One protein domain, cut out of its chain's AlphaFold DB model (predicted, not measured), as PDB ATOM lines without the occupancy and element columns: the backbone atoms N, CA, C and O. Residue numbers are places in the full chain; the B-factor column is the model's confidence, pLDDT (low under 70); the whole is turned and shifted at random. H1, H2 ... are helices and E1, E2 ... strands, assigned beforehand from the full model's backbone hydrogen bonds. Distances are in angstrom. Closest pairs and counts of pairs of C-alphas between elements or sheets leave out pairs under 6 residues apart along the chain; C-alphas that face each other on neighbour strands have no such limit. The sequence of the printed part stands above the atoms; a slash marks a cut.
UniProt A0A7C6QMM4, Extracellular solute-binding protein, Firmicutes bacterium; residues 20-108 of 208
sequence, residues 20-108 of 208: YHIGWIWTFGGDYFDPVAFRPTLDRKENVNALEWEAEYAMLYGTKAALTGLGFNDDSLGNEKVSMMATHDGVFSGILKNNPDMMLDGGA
ATOM      1  N   TYR A  20     217.166 141.667 199.812       87.25
ATOM      2  CA  TYR A  20     218.488 141.148 200.187       87.25
ATOM      3  C   TYR A  20     218.434 139.795 200.932       87.25
ATOM      4  O   TYR A  20     217.379 139.205 201.143       87.25
ATOM      5  N   HIS A  21     219.592 139.294 201.366       88.44
ATOM      6  CA  HIS A  21     219.657 138.065 202.169       88.44
ATOM      7  C   HIS A  21     218.905 138.206 203.499       88.44
ATOM      8  O   HIS A  21     218.305 137.250 203.978       88.44
ATOM      9  N   ILE A  22     218.882 139.417 204.072       87.25
ATOM     10  CA  ILE A  22     218.245 139.648 205.370       87.25
ATOM     11  C   ILE A  22     216.738 139.435 205.344       87.25
ATOM     12  O   ILE A  22     216.189 138.833 206.262       87.25
ATOM     13  N   GLY A  23     216.086 139.853 204.261       88.94
ATOM     14  CA  GLY A  23     214.669 139.603 204.081       88.94
ATOM     15  C   GLY A  23     214.373 138.119 203.980       88.94
ATOM     16  O   GLY A  23     213.431 137.663 204.616       88.94
ATOM     17  N   TRP A  24     215.185 137.352 203.245       90.88
ATOM     18  CA  TRP A  24     214.996 135.902 203.139       90.88
ATOM     19  C   TRP A  24     215.217 135.189 204.466       90.88
ATOM     20  O   TRP A  24     214.420 134.329 204.824       90.88
ATOM     21  N   ILE A  25     216.219 135.597 205.245       91.44
ATOM     22  CA  ILE A  25     216.426 135.052 206.588       91.44
ATOM     23  C   ILE A  25     215.187 135.264 207.467       91.44
ATOM     24  O   ILE A  25     214.692 134.307 208.063       91.44
ATOM     25  N   TRP A  26     214.624 136.474 207.494       88.94
ATOM     26  CA  TRP A  26     213.393 136.736 208.246       88.94
ATOM     27  C   TRP A  26     212.173 136.009 207.668       88.94
ATOM     28  O   TRP A  26     211.337 135.515 208.428       88.94
ATOM     29  N   THR A  27     212.090 135.872 206.340       90.00
ATOM     30  CA  THR A  27     211.055 135.078 205.660       90.00
ATOM     31  C   THR A  27     211.042 133.631 206.155       90.00
ATOM     32  O   THR A  27     209.974 133.062 206.365       90.00
ATOM     33  N   PHE A  28     212.215 133.052 206.412       92.31
ATOM     34  CA  PHE A  28     212.371 131.686 206.917       92.31
ATOM     35  C   PHE A  28     212.285 131.574 208.452       92.31
ATOM     36  O   PHE A  28     212.448 130.482 208.987       92.31
ATOM     37  N   GLY A  29     211.998 132.671 209.165       90.88
ATOM     38  CA  GLY A  29     211.879 132.689 210.631       90.88
ATOM     39  C   GLY A  29     213.213 132.818 211.375       90.88
ATOM     40  O   GLY A  29     213.262 132.662 212.594       90.88
ATOM     41  N   GLY A  30     214.295 133.101 210.650       91.19
ATOM     42  CA  GLY A  30     215.621 133.325 211.204       91.19
ATOM     43  C   GLY A  30     215.835 134.749 211.716       91.19
ATOM     44  O   GLY A  30     214.937 135.586 211.693       91.19
ATOM     45  N   ASP A  31     217.052 135.028 212.178       90.50
ATOM     46  CA  ASP A  31     217.493 136.371 212.580       90.50
ATOM     47  C   ASP A  31     219.027 136.475 212.511       90.50
ATOM     48  O   ASP A  31     219.712 135.451 212.458       90.50
ATOM     49  N   TYR A  32     219.596 137.681 212.553       89.19
ATOM     50  CA  TYR A  32     221.056 137.897 212.574       89.19
ATOM     51  C   TYR A  32     221.634 138.071 213.975       89.19
ATOM     52  O   TYR A  32     222.841 137.872 214.162       89.19
ATOM     53  N   PHE A  33     220.805 138.453 214.946       91.81
ATOM     54  CA  PHE A  33     221.252 138.741 216.299       91.81
ATOM     55  C   PHE A  33     220.230 138.297 217.341       91.81
ATOM     56  O   PHE A  33     219.042 138.575 217.225       91.81
ATOM     57  N   ASP A  34     220.707 137.651 218.399       90.50
ATOM     58  CA  ASP A  34     219.916 137.357 219.586       90.50
ATOM     59  C   ASP A  34     220.142 138.467 220.625       90.50
ATOM     60  O   ASP A  34     221.245 138.552 221.174       90.50
ATOM     61  N   PRO A  35     219.148 139.323 220.922       90.12
ATOM     62  CA  PRO A  35     219.323 140.409 221.880       90.12
ATOM     63  C   PRO A  35     219.372 139.930 223.335       90.12
ATOM     64  O   PRO A  35     219.909 140.644 224.178       90.12
ATOM     65  N   VAL A  36     218.836 138.743 223.638       93.00
ATOM     66  CA  VAL A  36     218.832 138.177 224.994       93.00
ATOM     67  C   VAL A  36     220.184 137.542 225.292       93.00
ATOM     68  O   VAL A  36     220.781 137.810 226.331       93.00
ATOM     69  N   ALA A  37     220.690 136.732 224.362       94.00
ATOM     70  CA  ALA A  37     222.011 136.116 224.473       94.00
ATOM     71  C   ALA A  37     223.158 137.056 224.058       94.00
ATOM     72  O   ALA A  37     224.325 136.720 224.257       94.00
ATOM     73  N   PHE A  38     222.829 138.206 223.466       94.81
ATOM     74  CA  PHE A  38     223.752 139.220 222.956       94.81
ATOM     75  C   PHE A  38     224.824 138.648 222.013       94.81
ATOM     76  O   PHE A  38     226.021 138.910 222.156       94.81
ATOM     77  N   ARG A  39     224.401 137.831 221.040       95.19
ATOM     78  CA  ARG A  39     225.313 137.177 220.088       95.19
ATOM     79  C   ARG A  39     224.732 137.083 218.675       95.19
ATOM     80  O   ARG A  39     223.511 137.007 218.532       95.19
ATOM     81  N   PRO A  40     225.584 137.020 217.635       94.81
ATOM     82  CA  PRO A  40     225.138 136.701 216.285       94.81
ATOM     83  C   PRO A  40     224.498 135.313 216.202       94.81
ATOM     84  O   PRO A  40     224.869 134.398 216.941       94.81
ATOM     85  N   THR A  41     223.570 135.155 215.264       93.38
ATOM     86  CA  THR A  41     222.781 133.927 215.067       93.38
ATOM     87  C   THR A  41     222.949 133.347 213.666       93.38
ATOM     88  O   THR A  41     222.045 132.716 213.131       93.38
ATOM     89  N   LEU A  42     224.115 133.589 213.062       89.56
ATOM     90  CA  LEU A  42     224.405 133.310 211.653       89.56
ATOM     91  C   LEU A  42     224.201 131.839 211.261       89.56
ATOM     92  O   LEU A  42     223.833 131.574 210.123       89.56
ATOM     93  N   ASP A  43     224.415 130.912 212.193       92.25
ATOM     94  CA  ASP A  43     224.363 129.457 212.016       92.25
ATOM     95  C   ASP A  43     223.019 128.824 212.411       92.25
ATOM     96  O   ASP A  43     222.892 127.598 212.429       92.25
ATOM     97  N   ARG A  44     222.000 129.634 212.733       93.00
ATOM     98  CA  ARG A  44     220.651 129.114 212.985       93.00
ATOM     99  C   ARG A  44     220.142 128.341 211.772       93.00
ATOM    100  O   ARG A  44     220.356 128.747 210.631       93.00
ATOM    101  N   LYS A  45     219.413 127.254 212.031       94.81
ATOM    102  CA  LYS A  45     218.859 126.382 210.989       94.81
ATOM    103  C   LYS A  45     218.030 127.177 209.979       94.81
ATOM    104  O   LYS A  45     218.153 126.967 208.783       94.81
ATOM    105  N   GLU A  46     217.229 128.120 210.453       93.00
ATOM    106  CA  GLU A  46     216.370 128.969 209.629       93.00
ATOM    107  C   GLU A  46     217.186 129.855 208.672       93.00
ATOM    108  O   GLU A  46     216.828 130.001 207.504       93.00
ATOM    109  N   ASN A  47     218.323 130.386 209.136       93.81
ATOM    110  CA  ASN A  47     219.237 131.181 208.316       93.81
ATOM    111  C   ASN A  47     219.912 130.328 207.239       93.81
ATOM    112  O   ASN A  47     220.027 130.758 206.092       93.81
ATOM    113  N   VAL A  48     220.356 129.123 207.613       95.06
ATOM    114  CA  VAL A  48     220.965 128.165 206.683       95.06
ATOM    115  C   VAL A  48     219.954 127.767 205.610       95.06
ATOM    116  O   VAL A  48     220.265 127.889 204.430       95.06
ATOM    117  N   ASN A  49     218.721 127.429 205.998       94.38
ATOM    118  CA  ASN A  49     217.651 127.076 205.062       94.38
ATOM    119  C   ASN A  49     217.368 128.195 204.042       94.38
ATOM    120  O   ASN A  49     217.140 127.913 202.868       94.38
ATOM    121  N   ALA A  50     217.379 129.464 204.469       93.62
ATOM    122  CA  ALA A  50     217.172 130.595 203.561       93.62
ATOM    123  C   ALA A  50     218.279 130.686 202.496       93.62
ATOM    124  O   ALA A  50     217.994 130.880 201.314       93.62
ATOM    125  N   LEU A  51     219.540 130.512 202.905       94.69
ATOM    126  CA  LEU A  51     220.689 130.544 201.997       94.69
ATOM    127  C   LEU A  51     220.743 129.310 201.086       94.69
ATOM    128  O   LEU A  51     221.089 129.439 199.913       94.69
ATOM    129  N   GLU A  52     220.382 128.131 201.598       95.81
ATOM    130  CA  GLU A  52     220.254 126.905 200.803       95.81
ATOM    131  C   GLU A  52     219.181 127.063 199.725       95.81
ATOM    132  O   GLU A  52     219.436 126.741 198.568       95.81
ATOM    133  N   TRP A  53     218.036 127.668 200.051       95.31
ATOM    134  CA  TRP A  53     217.000 127.979 199.066       95.31
ATOM    135  C   TRP A  53     217.490 128.946 197.971       95.31
ATOM    136  O   TRP A  53     217.230 128.727 196.784       95.31
ATOM    137  N   GLU A  54     218.244 129.994 198.327       95.38
ATOM    138  CA  GLU A  54     218.859 130.883 197.328       95.38
ATOM    139  C   GLU A  54     219.889 130.140 196.455       95.38
ATOM    140  O   GLU A  54     219.979 130.387 195.247       95.38
ATOM    141  N   ALA A  55     220.652 129.208 197.038       96.38
ATOM    142  CA  ALA A  55     221.616 128.384 196.317       96.38
ATOM    143  C   ALA A  55     220.931 127.391 195.362       96.38
ATOM    144  O   ALA A  55     221.347 127.265 194.211       96.38
ATOM    145  N   GLU A  56     219.849 126.739 195.790       97.00
ATOM    146  CA  GLU A  56     219.011 125.885 194.942       97.00
ATOM    147  C   GLU A  56     218.430 126.662 193.763       97.00
ATOM    148  O   GLU A  56     218.501 126.204 192.619       97.00
ATOM    149  N   TYR A  57     217.945 127.884 194.007       95.56
ATOM    150  CA  TYR A  57     217.496 128.773 192.940       95.56
ATOM    151  C   TYR A  57     218.613 129.024 191.915       95.56
ATOM    152  O   TYR A  57     218.395 128.924 190.704       95.56
ATOM    153  N   ALA A  58     219.827 129.315 192.389       95.69
ATOM    154  CA  ALA A  58     220.983 129.539 191.528       95.69
ATOM    155  C   ALA A  58     221.394 128.290 190.729       95.69
ATOM    156  O   ALA A  58     221.816 128.423 189.578       95.69
ATOM    157  N   MET A  59     221.254 127.089 191.299       95.50
ATOM    158  CA  MET A  59     221.514 125.828 190.596       95.50
ATOM    159  C   MET A  59     220.499 125.566 189.477       95.50
ATOM    160  O   MET A  59     220.874 125.054 188.425       95.50
ATOM    161  N   LEU A  60     219.232 125.935 189.683       93.00
ATOM    162  CA  LEU A  60     218.161 125.710 188.709       93.00
ATOM    163  C   LEU A  60     218.132 126.752 187.586       93.00
ATOM    164  O   LEU A  60     217.886 126.404 186.432       93.00
ATOM    165  N   TYR A  61     218.357 128.027 187.913       92.88
ATOM    166  CA  TYR A  61     218.107 129.143 186.989       92.88
ATOM    167  C   TYR A  61     219.355 129.948 186.619       92.88
ATOM    168  O   TYR A  61     219.306 130.748 185.685       92.88
ATOM    169  N   GLY A  62     220.475 129.725 187.307       93.31
ATOM    170  CA  GLY A  62     221.743 130.405 187.074       93.31
ATOM    171  C   GLY A  62     222.202 131.237 188.268       93.31
ATOM    172  O   GLY A  62     221.411 131.792 189.031       93.31
ATOM    173  N   THR A  63     223.521 131.349 188.418       94.94
ATOM    174  CA  THR A  63     224.138 132.121 189.501       94.94
ATOM    175  C   THR A  63     223.835 133.612 189.383       94.94
ATOM    176  O   THR A  63     223.539 134.124 188.300       94.94
ATOM    177  N   LYS A  64     224.005 134.351 190.486       94.25
ATOM    178  CA  LYS A  64     223.909 135.817 190.489       94.25
ATOM    179  C   LYS A  64     224.749 136.457 189.384       94.25
ATOM    180  O   LYS A  64     224.237 137.292 188.651       94.25
ATOM    181  N   ALA A  65     226.003 136.030 189.224       95.62
ATOM    182  CA  ALA A  65     226.889 136.559 188.189       95.62
ATOM    183  C   ALA A  65     226.363 136.280 186.770       95.62
ATOM    184  O   ALA A  65     226.352 137.185 185.939       95.62
ATOM    185  N   ALA A  66     225.880 135.060 186.509       94.75
ATOM    186  CA  ALA A  66     225.321 134.696 185.211       94.75
ATOM    187  C   ALA A  66     224.061 135.514 184.890       94.75
ATOM    188  O   ALA A  66     223.979 136.130 183.829       94.75
ATOM    189  N   LEU A  67     223.111 135.596 185.826       95.06
ATOM    190  CA  LEU A  67     221.885 136.370 185.630       95.06
ATOM    191  C   LEU A  67     222.168 137.874 185.502       95.06
ATOM    192  O   LEU A  67     221.579 138.537 184.651       95.06
ATOM    193  N   THR A  68     223.115 138.429 186.262       95.19
ATOM    194  CA  THR A  68     223.547 139.822 186.068       95.19
ATOM    195  C   THR A  68     224.163 140.039 184.685       95.19
ATOM    196  O   THR A  68     223.854 141.047 184.050       95.19
ATOM    197  N   GLY A  69     224.957 139.093 184.170       94.19
ATOM    198  CA  GLY A  69     225.486 139.138 182.799       94.19
ATOM    199  C   GLY A  69     224.392 139.126 181.724       94.19
ATOM    200  O   GLY A  69     224.522 139.788 180.699       94.19
ATOM    201  N   LEU A  70     223.266 138.464 182.001       93.81
ATOM    202  CA  LEU A  70     222.057 138.497 181.171       93.81
ATOM    203  C   LEU A  70     221.189 139.742 181.420       93.81
ATOM    204  O   LEU A  70     220.107 139.876 180.844       93.81
ATOM    205  N   GLY A  71     221.635 140.667 182.271       94.50
ATOM    206  CA  GLY A  71     220.971 141.926 182.585       94.50
ATOM    207  C   GLY A  71     219.760 141.793 183.506       94.50
ATOM    208  O   GLY A  71     218.843 142.600 183.374       94.50
ATOM    209  N   PHE A  72     219.719 140.785 184.382       96.00
ATOM    210  CA  PHE A  72     218.809 140.759 185.530       96.00
ATOM    211  C   PHE A  72     219.403 141.606 186.669       96.00
ATOM    212  O   PHE A  72     220.457 141.284 187.224       96.00
ATOM    213  N   ASN A  73     218.735 142.711 186.988       94.56
ATOM    214  CA  ASN A  73     219.113 143.713 187.989       94.56
ATOM    215  C   ASN A  73     217.872 144.372 188.641       94.56
ATOM    216  O   ASN A  73     216.743 143.937 188.416       94.56
ATOM    217  N   ASP A  74     218.064 145.428 189.429       92.50
ATOM    218  CA  ASP A  74     216.983 146.099 190.168       92.50
ATOM    219  C   ASP A  74     215.936 146.795 189.275       92.50
ATOM    220  O   ASP A  74     214.814 147.027 189.719       92.50
ATOM    221  N   ASP A  75     216.233 147.029 187.991       92.69
ATOM    222  CA  ASP A  75     215.271 147.564 187.018       92.69
ATOM    223  C   ASP A  75     214.436 146.460 186.346       92.69
ATOM    224  O   ASP A  75     213.571 146.741 185.516       92.69
ATOM    225  N   SER A  76     214.671 145.182 186.673       95.12
ATOM    226  CA  SER A  76     214.111 144.044 185.924       95.12
ATOM    227  C   SER A  76     212.590 143.970 185.931       95.12
ATOM    228  O   SER A  76     212.030 143.387 185.007       95.12
ATOM    229  N   LEU A  77     211.915 144.513 186.947       94.06
ATOM    230  CA  LEU A  77     210.451 144.555 186.960       94.06
ATOM    231  C   LEU A  77     209.945 145.562 185.918       94.06
ATOM    232  O   LEU A  77     209.113 145.212 185.086       94.06
ATOM    233  N   GLY A  78     210.505 146.777 185.908       92.88
ATOM    234  CA  GLY A  78     210.147 147.823 184.944       92.88
ATOM    235  C   GLY A  78     210.578 147.501 183.512       92.88
ATOM    236  O   GLY A  78     209.845 147.783 182.571       92.88
ATOM    237  N   ASN A  79     211.723 146.833 183.355       92.69
ATOM    238  CA  ASN A  79     212.231 146.329 182.076       92.69
ATOM    239  C   ASN A  79     211.664 144.957 181.702       92.69
ATOM    240  O   ASN A  79     212.170 144.312 180.783       92.69
ATOM    241  N   GLU A  80     210.630 144.487 182.405       92.56
ATOM    242  CA  GLU A  80     209.866 143.319 181.984       92.56
ATOM    243  C   GLU A  80     210.673 142.000 181.923       92.56
ATOM    244  O   GLU A  80     210.284 141.046 181.243       92.56
ATOM    245  N   LYS A  81     211.782 141.912 182.665       94.44
ATOM    246  CA  LYS A  81     212.616 140.707 182.812       94.44
ATOM    247  C   LYS A  81     212.201 139.813 183.971       94.44
ATOM    248  O   LYS A  81     212.461 138.611 183.910       94.44
ATOM    249  N   VAL A  82     211.540 140.359 184.990       95.88
ATOM    250  CA  VAL A  82     210.897 139.564 186.046       95.88
ATOM    251  C   VAL A  82     209.414 139.885 186.166       95.88
ATOM    252  O   VAL A  82     209.005 141.020 185.931       95.88
ATOM    253  N   SER A  83     208.609 138.888 186.532       94.56
ATOM    254  CA  SER A  83     207.182 139.087 186.829       94.56
ATOM    255  C   SER A  83     206.939 139.559 188.264       94.56
ATOM    256  O   SER A  83     205.921 140.194 188.532       94.56
ATOM    257  N   MET A  84     207.852 139.231 189.181       93.94
ATOM    258  CA  MET A  84     207.769 139.546 190.602       93.94
ATOM    259  C   MET A  84     209.120 140.030 191.133       93.94
ATOM    260  O   MET A  84     210.173 139.556 190.697       93.94
ATOM    261  N   MET A  85     209.094 140.951 192.093       93.56
ATOM    262  CA  MET A  85     210.286 141.481 192.752       93.56
ATOM    263  C   MET A  85     210.002 141.821 194.213       93.56
ATOM    264  O   MET A  85     209.076 142.569 194.519       93.56
ATOM    265  N   ALA A  86     210.848 141.327 195.114       91.25
ATOM    266  CA  ALA A  86     210.795 141.672 196.525       91.25
ATOM    267  C   ALA A  86     211.511 143.017 196.736       91.25
ATOM    268  O   ALA A  86     212.736 143.122 196.624       91.25
ATOM    269  N   THR A  87     210.751 144.089 196.953       89.12
ATOM    270  CA  THR A  87     211.303 145.453 196.951       89.12
ATOM    271  C   THR A  87     210.441 146.429 197.756       89.12
ATOM    272  O   THR A  87     209.630 146.009 198.577       89.12
ATOM    273  N   HIS A  88     210.672 147.734 197.597       82.62
ATOM    274  CA  HIS A  88     210.002 148.805 198.330       82.62
ATOM    275  C   HIS A  88     209.000 149.603 197.476       82.62
ATOM    276  O   HIS A  88     209.119 149.689 196.254       82.62
ATOM    277  N   ASP A  89     208.071 150.289 198.142       75.88
ATOM    278  CA  ASP A  89     207.011 151.121 197.543       75.88
ATOM    279  C   ASP A  89     207.524 152.199 196.566       75.88
ATOM    280  O   ASP A  89     206.951 152.426 195.505       75.88
ATOM    281  N   GLY A  90     208.656 152.836 196.868       76.38
ATOM    282  CA  GLY A  90     209.240 153.847 195.976       76.38
ATOM    283  C   GLY A  90     209.600 153.376 194.552       76.38
ATOM    284  O   GLY A  90     209.923 154.222 193.726       76.38
ATOM    285  N   VAL A  91     209.570 152.071 194.245       83.69
ATOM    286  CA  VAL A  91     209.818 151.557 192.884       83.69
ATOM    287  C   VAL A  91     208.634 151.824 191.939       83.69
ATOM    288  O   VAL A  91     208.850 152.055 190.749       83.69
ATOM    289  N   PHE A  92     207.394 151.872 192.445       83.25
ATOM    290  CA  PHE A  92     206.196 152.055 191.609       83.25
ATOM    291  C   PHE A  92     206.224 153.358 190.814       83.25
ATOM    292  O   PHE A  92     205.972 153.345 189.611       83.25
ATOM    293  N   SER A  93     206.552 154.480 191.462       81.06
ATOM    294  CA  SER A  93     206.569 155.788 190.800       81.06
ATOM    295  C   SER A  93     207.602 155.845 189.674       81.06
ATOM    296  O   SER A  93     207.336 156.434 188.630       81.06
ATOM    297  N   GLY A  94     208.754 155.191 189.854       85.19
ATOM    298  CA  GLY A  94     209.785 155.077 188.825       85.19
ATOM    299  C   GLY A  94     209.320 154.263 187.617       85.19
ATOM    300  O   GLY A  94     209.469 154.721 186.484       85.19
ATOM    301  N   ILE A  95     208.713 153.095 187.850       89.94
ATOM    302  CA  ILE A  95     208.219 152.234 186.766       89.94
ATOM    303  C   ILE A  95     207.065 152.907 186.019       89.94
ATOM    304  O   ILE A  95     207.133 153.043 184.800       89.94
ATOM    305  N   LEU A  96     206.046 153.394 186.733       87.06
ATOM    306  CA  LEU A  96     204.856 154.003 186.129       87.06
ATOM    307  C   LEU A  96     205.157 155.325 185.412       87.06
ATOM    308  O   LEU A  96     204.429 155.711 184.506       87.06
ATOM    309  N   LYS A  97     206.250 156.015 185.762       86.88
ATOM    310  CA  LYS A  97     206.718 157.177 184.996       86.88
ATOM    311  C   LYS A  97     207.186 156.791 183.588       86.88
ATOM    312  O   LYS A  97     206.979 157.561 182.655       86.88
ATOM    313  N   ASN A  98     207.832 155.634 183.446       89.50
ATOM    314  CA  ASN A  98     208.388 155.165 182.174       89.50
ATOM    315  C   ASN A  98     207.411 154.271 181.395       89.50
ATOM    316  O   ASN A  98     207.479 154.220 180.172       89.50
ATOM    317  N   ASN A  99     206.511 153.579 182.096       90.69
ATOM    318  CA  ASN A  99     205.467 152.739 181.522       90.69
ATOM    319  C   ASN A  99     204.146 152.933 182.299       90.69
ATOM    320  O   ASN A  99     203.850 152.147 183.205       90.69
ATOM    321  N   PRO A 100     203.369 153.991 181.983       88.50
ATOM    322  CA  PRO A 100     202.143 154.342 182.709       88.50
ATOM    323  C   PRO A 100     201.051 153.272 182.669       88.50
ATOM    324  O   PRO A 100     200.226 153.213 183.578       88.50
ATOM    325  N   ASP A 101     201.071 152.421 181.643       89.25
ATOM    326  CA  ASP A 101     200.076 151.369 181.426       89.25
ATOM    327  C   ASP A 101     200.461 150.043 182.107       89.25
ATOM    328  O   ASP A 101     199.722 149.058 182.031       89.25
ATOM    329  N   MET A 102     201.625 149.972 182.772       88.81
ATOM    330  CA  MET A 102     202.058 148.746 183.439       88.81
ATOM    331  C   MET A 102     201.168 148.431 184.648       88.81
ATOM    332  O   MET A 102     201.140 149.155 185.641       88.81
ATOM    333  N   MET A 103     200.505 147.277 184.595       88.12
ATOM    334  CA  MET A 103     199.678 146.771 185.687       88.12
ATOM    335  C   MET A 103     200.548 146.162 186.789       88.12
ATOM    336  O   MET A 103     201.058 145.047 186.651       88.12
ATOM    337  N   LEU A 104     200.715 146.892 187.890       86.19
ATOM    338  CA  LEU A 104     201.495 146.466 189.049       86.19
ATOM    339  C   LEU A 104     200.615 146.339 190.291       86.19
ATOM    340  O   LEU A 104     199.750 147.180 190.534       86.19
ATOM    341  N   ASP A 105     200.899 145.333 191.111       85.38
ATOM    342  CA  ASP A 105     200.268 145.138 192.412       85.38
ATOM    343  C   ASP A 105     201.288 144.741 193.498       85.38
ATOM    344  O   ASP A 105     202.389 144.283 193.202       85.38
ATOM    345  N   GLY A 106     200.935 144.942 194.768       81.19
ATOM    346  CA  GLY A 106     201.750 144.643 195.942       81.19
ATOM    347  C   GLY A 106     201.141 143.547 196.819       81.19
ATOM    348  O   GLY A 106     199.961 143.566 197.168       81.19
ATOM    349  N   GLY A 107     201.963 142.601 197.261       79.94
ATOM    350  CA  GLY A 107     201.612 141.402 198.020       79.94
ATOM    351  C   GLY A 107     202.432 141.254 199.302       79.94
ATOM    352  O   GLY A 107     203.599 141.624 199.332       79.94
ATOM    353  N   ALA A 108     201.857 140.662 200.352       79.62
ATOM    354  CA  ALA A 108     202.661 140.103 201.440       79.62
ATOM    355  C   ALA A 108     203.751 139.183 200.862       79.62
ATOM    356  O   ALA A 108     203.506 138.498 199.866       79.62
TER     357      ALA A 108
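Overview. This is residues 20 to 108 of the 208 residues of the protein "Extracellular solute-binding protein" of Firmicutes bacterium (UniProt A0A7C6QMM4). A loose, elongated model has a helix pair towards one end and a small group of two strands and a helix at the other. The long helix H2 runs along one side, H1 packs on its residues 46 to 51, and a loop holding the short pairing of residues 33 to 34 with 39 to 40 reaches out at the H1-H2 end; H3 and a long link lead from H2 over to E1, H4 and E2. The printed part has 89 residues with four named helices and two named strands, in the order H1, H2, H3, E1, H4, E2, and no two named strands pair. The class is mostly helix; the radius of gyration of the C-alphas is 16.3 A, and the spans are 50 by 29 by 17 A.

Arrangement. H1, residues 20 to 27, touches H2, residues 45 to 61, with residues 46 to 51 of H2 alone. Their closest C-alphas, those of Ile 25 and Asn 47, are 5.1 A apart, and they run opposite ways at a steep tilt of 56 degrees. H3, residues 64 to 69, is close to H2 but not clearly touching: the closest C-alphas, of Ala 58 and Lys 64, are 7.0 A apart. These two run the same way at a shallow tilt of 31 degrees. E1, residues 84 to 88, is near H1, with 5 pairs of C-alphas within 10 A, and is apart from H2 and H3. H4, residues 91 to 98, and E1 meet only through their link. E2, residues 104 to 107, and E1 are near each other, with 9 pairs of C-alphas within 10 A. The closest C-alphas of H4 and E2, those of Phe 92 and Leu 104, are 7.7 A apart. In H2 and H3 every O i to N i+4 pair is within hydrogen-bond range; in H1 and in H4 it is 3 of 4.

Along the chain. H1 begins at C-alpha 20 at (218.488, 141.148, 200.187) and is 11.0 A long. H2 is 24.2 A long and ends at C-alpha 61 at (218.107, 129.143, 186.989). H3 measures 8.5 A, E1 12.3 A and H4 11.4 A. E2, 10.3 A long, ends at C-alpha 107 at (201.612, 141.402, 198.020).

Size, cuts and confidence. The two C-alphas farthest apart, those of Ala 37 and Asp 101, are 50.7 A apart. The links H1 to H2 and H3 to E1 are long, with 17 and 14 residues; the other three are tight. The printed part has no cut. Its mean pLDDT is 91.1, and no printed residue is under 70.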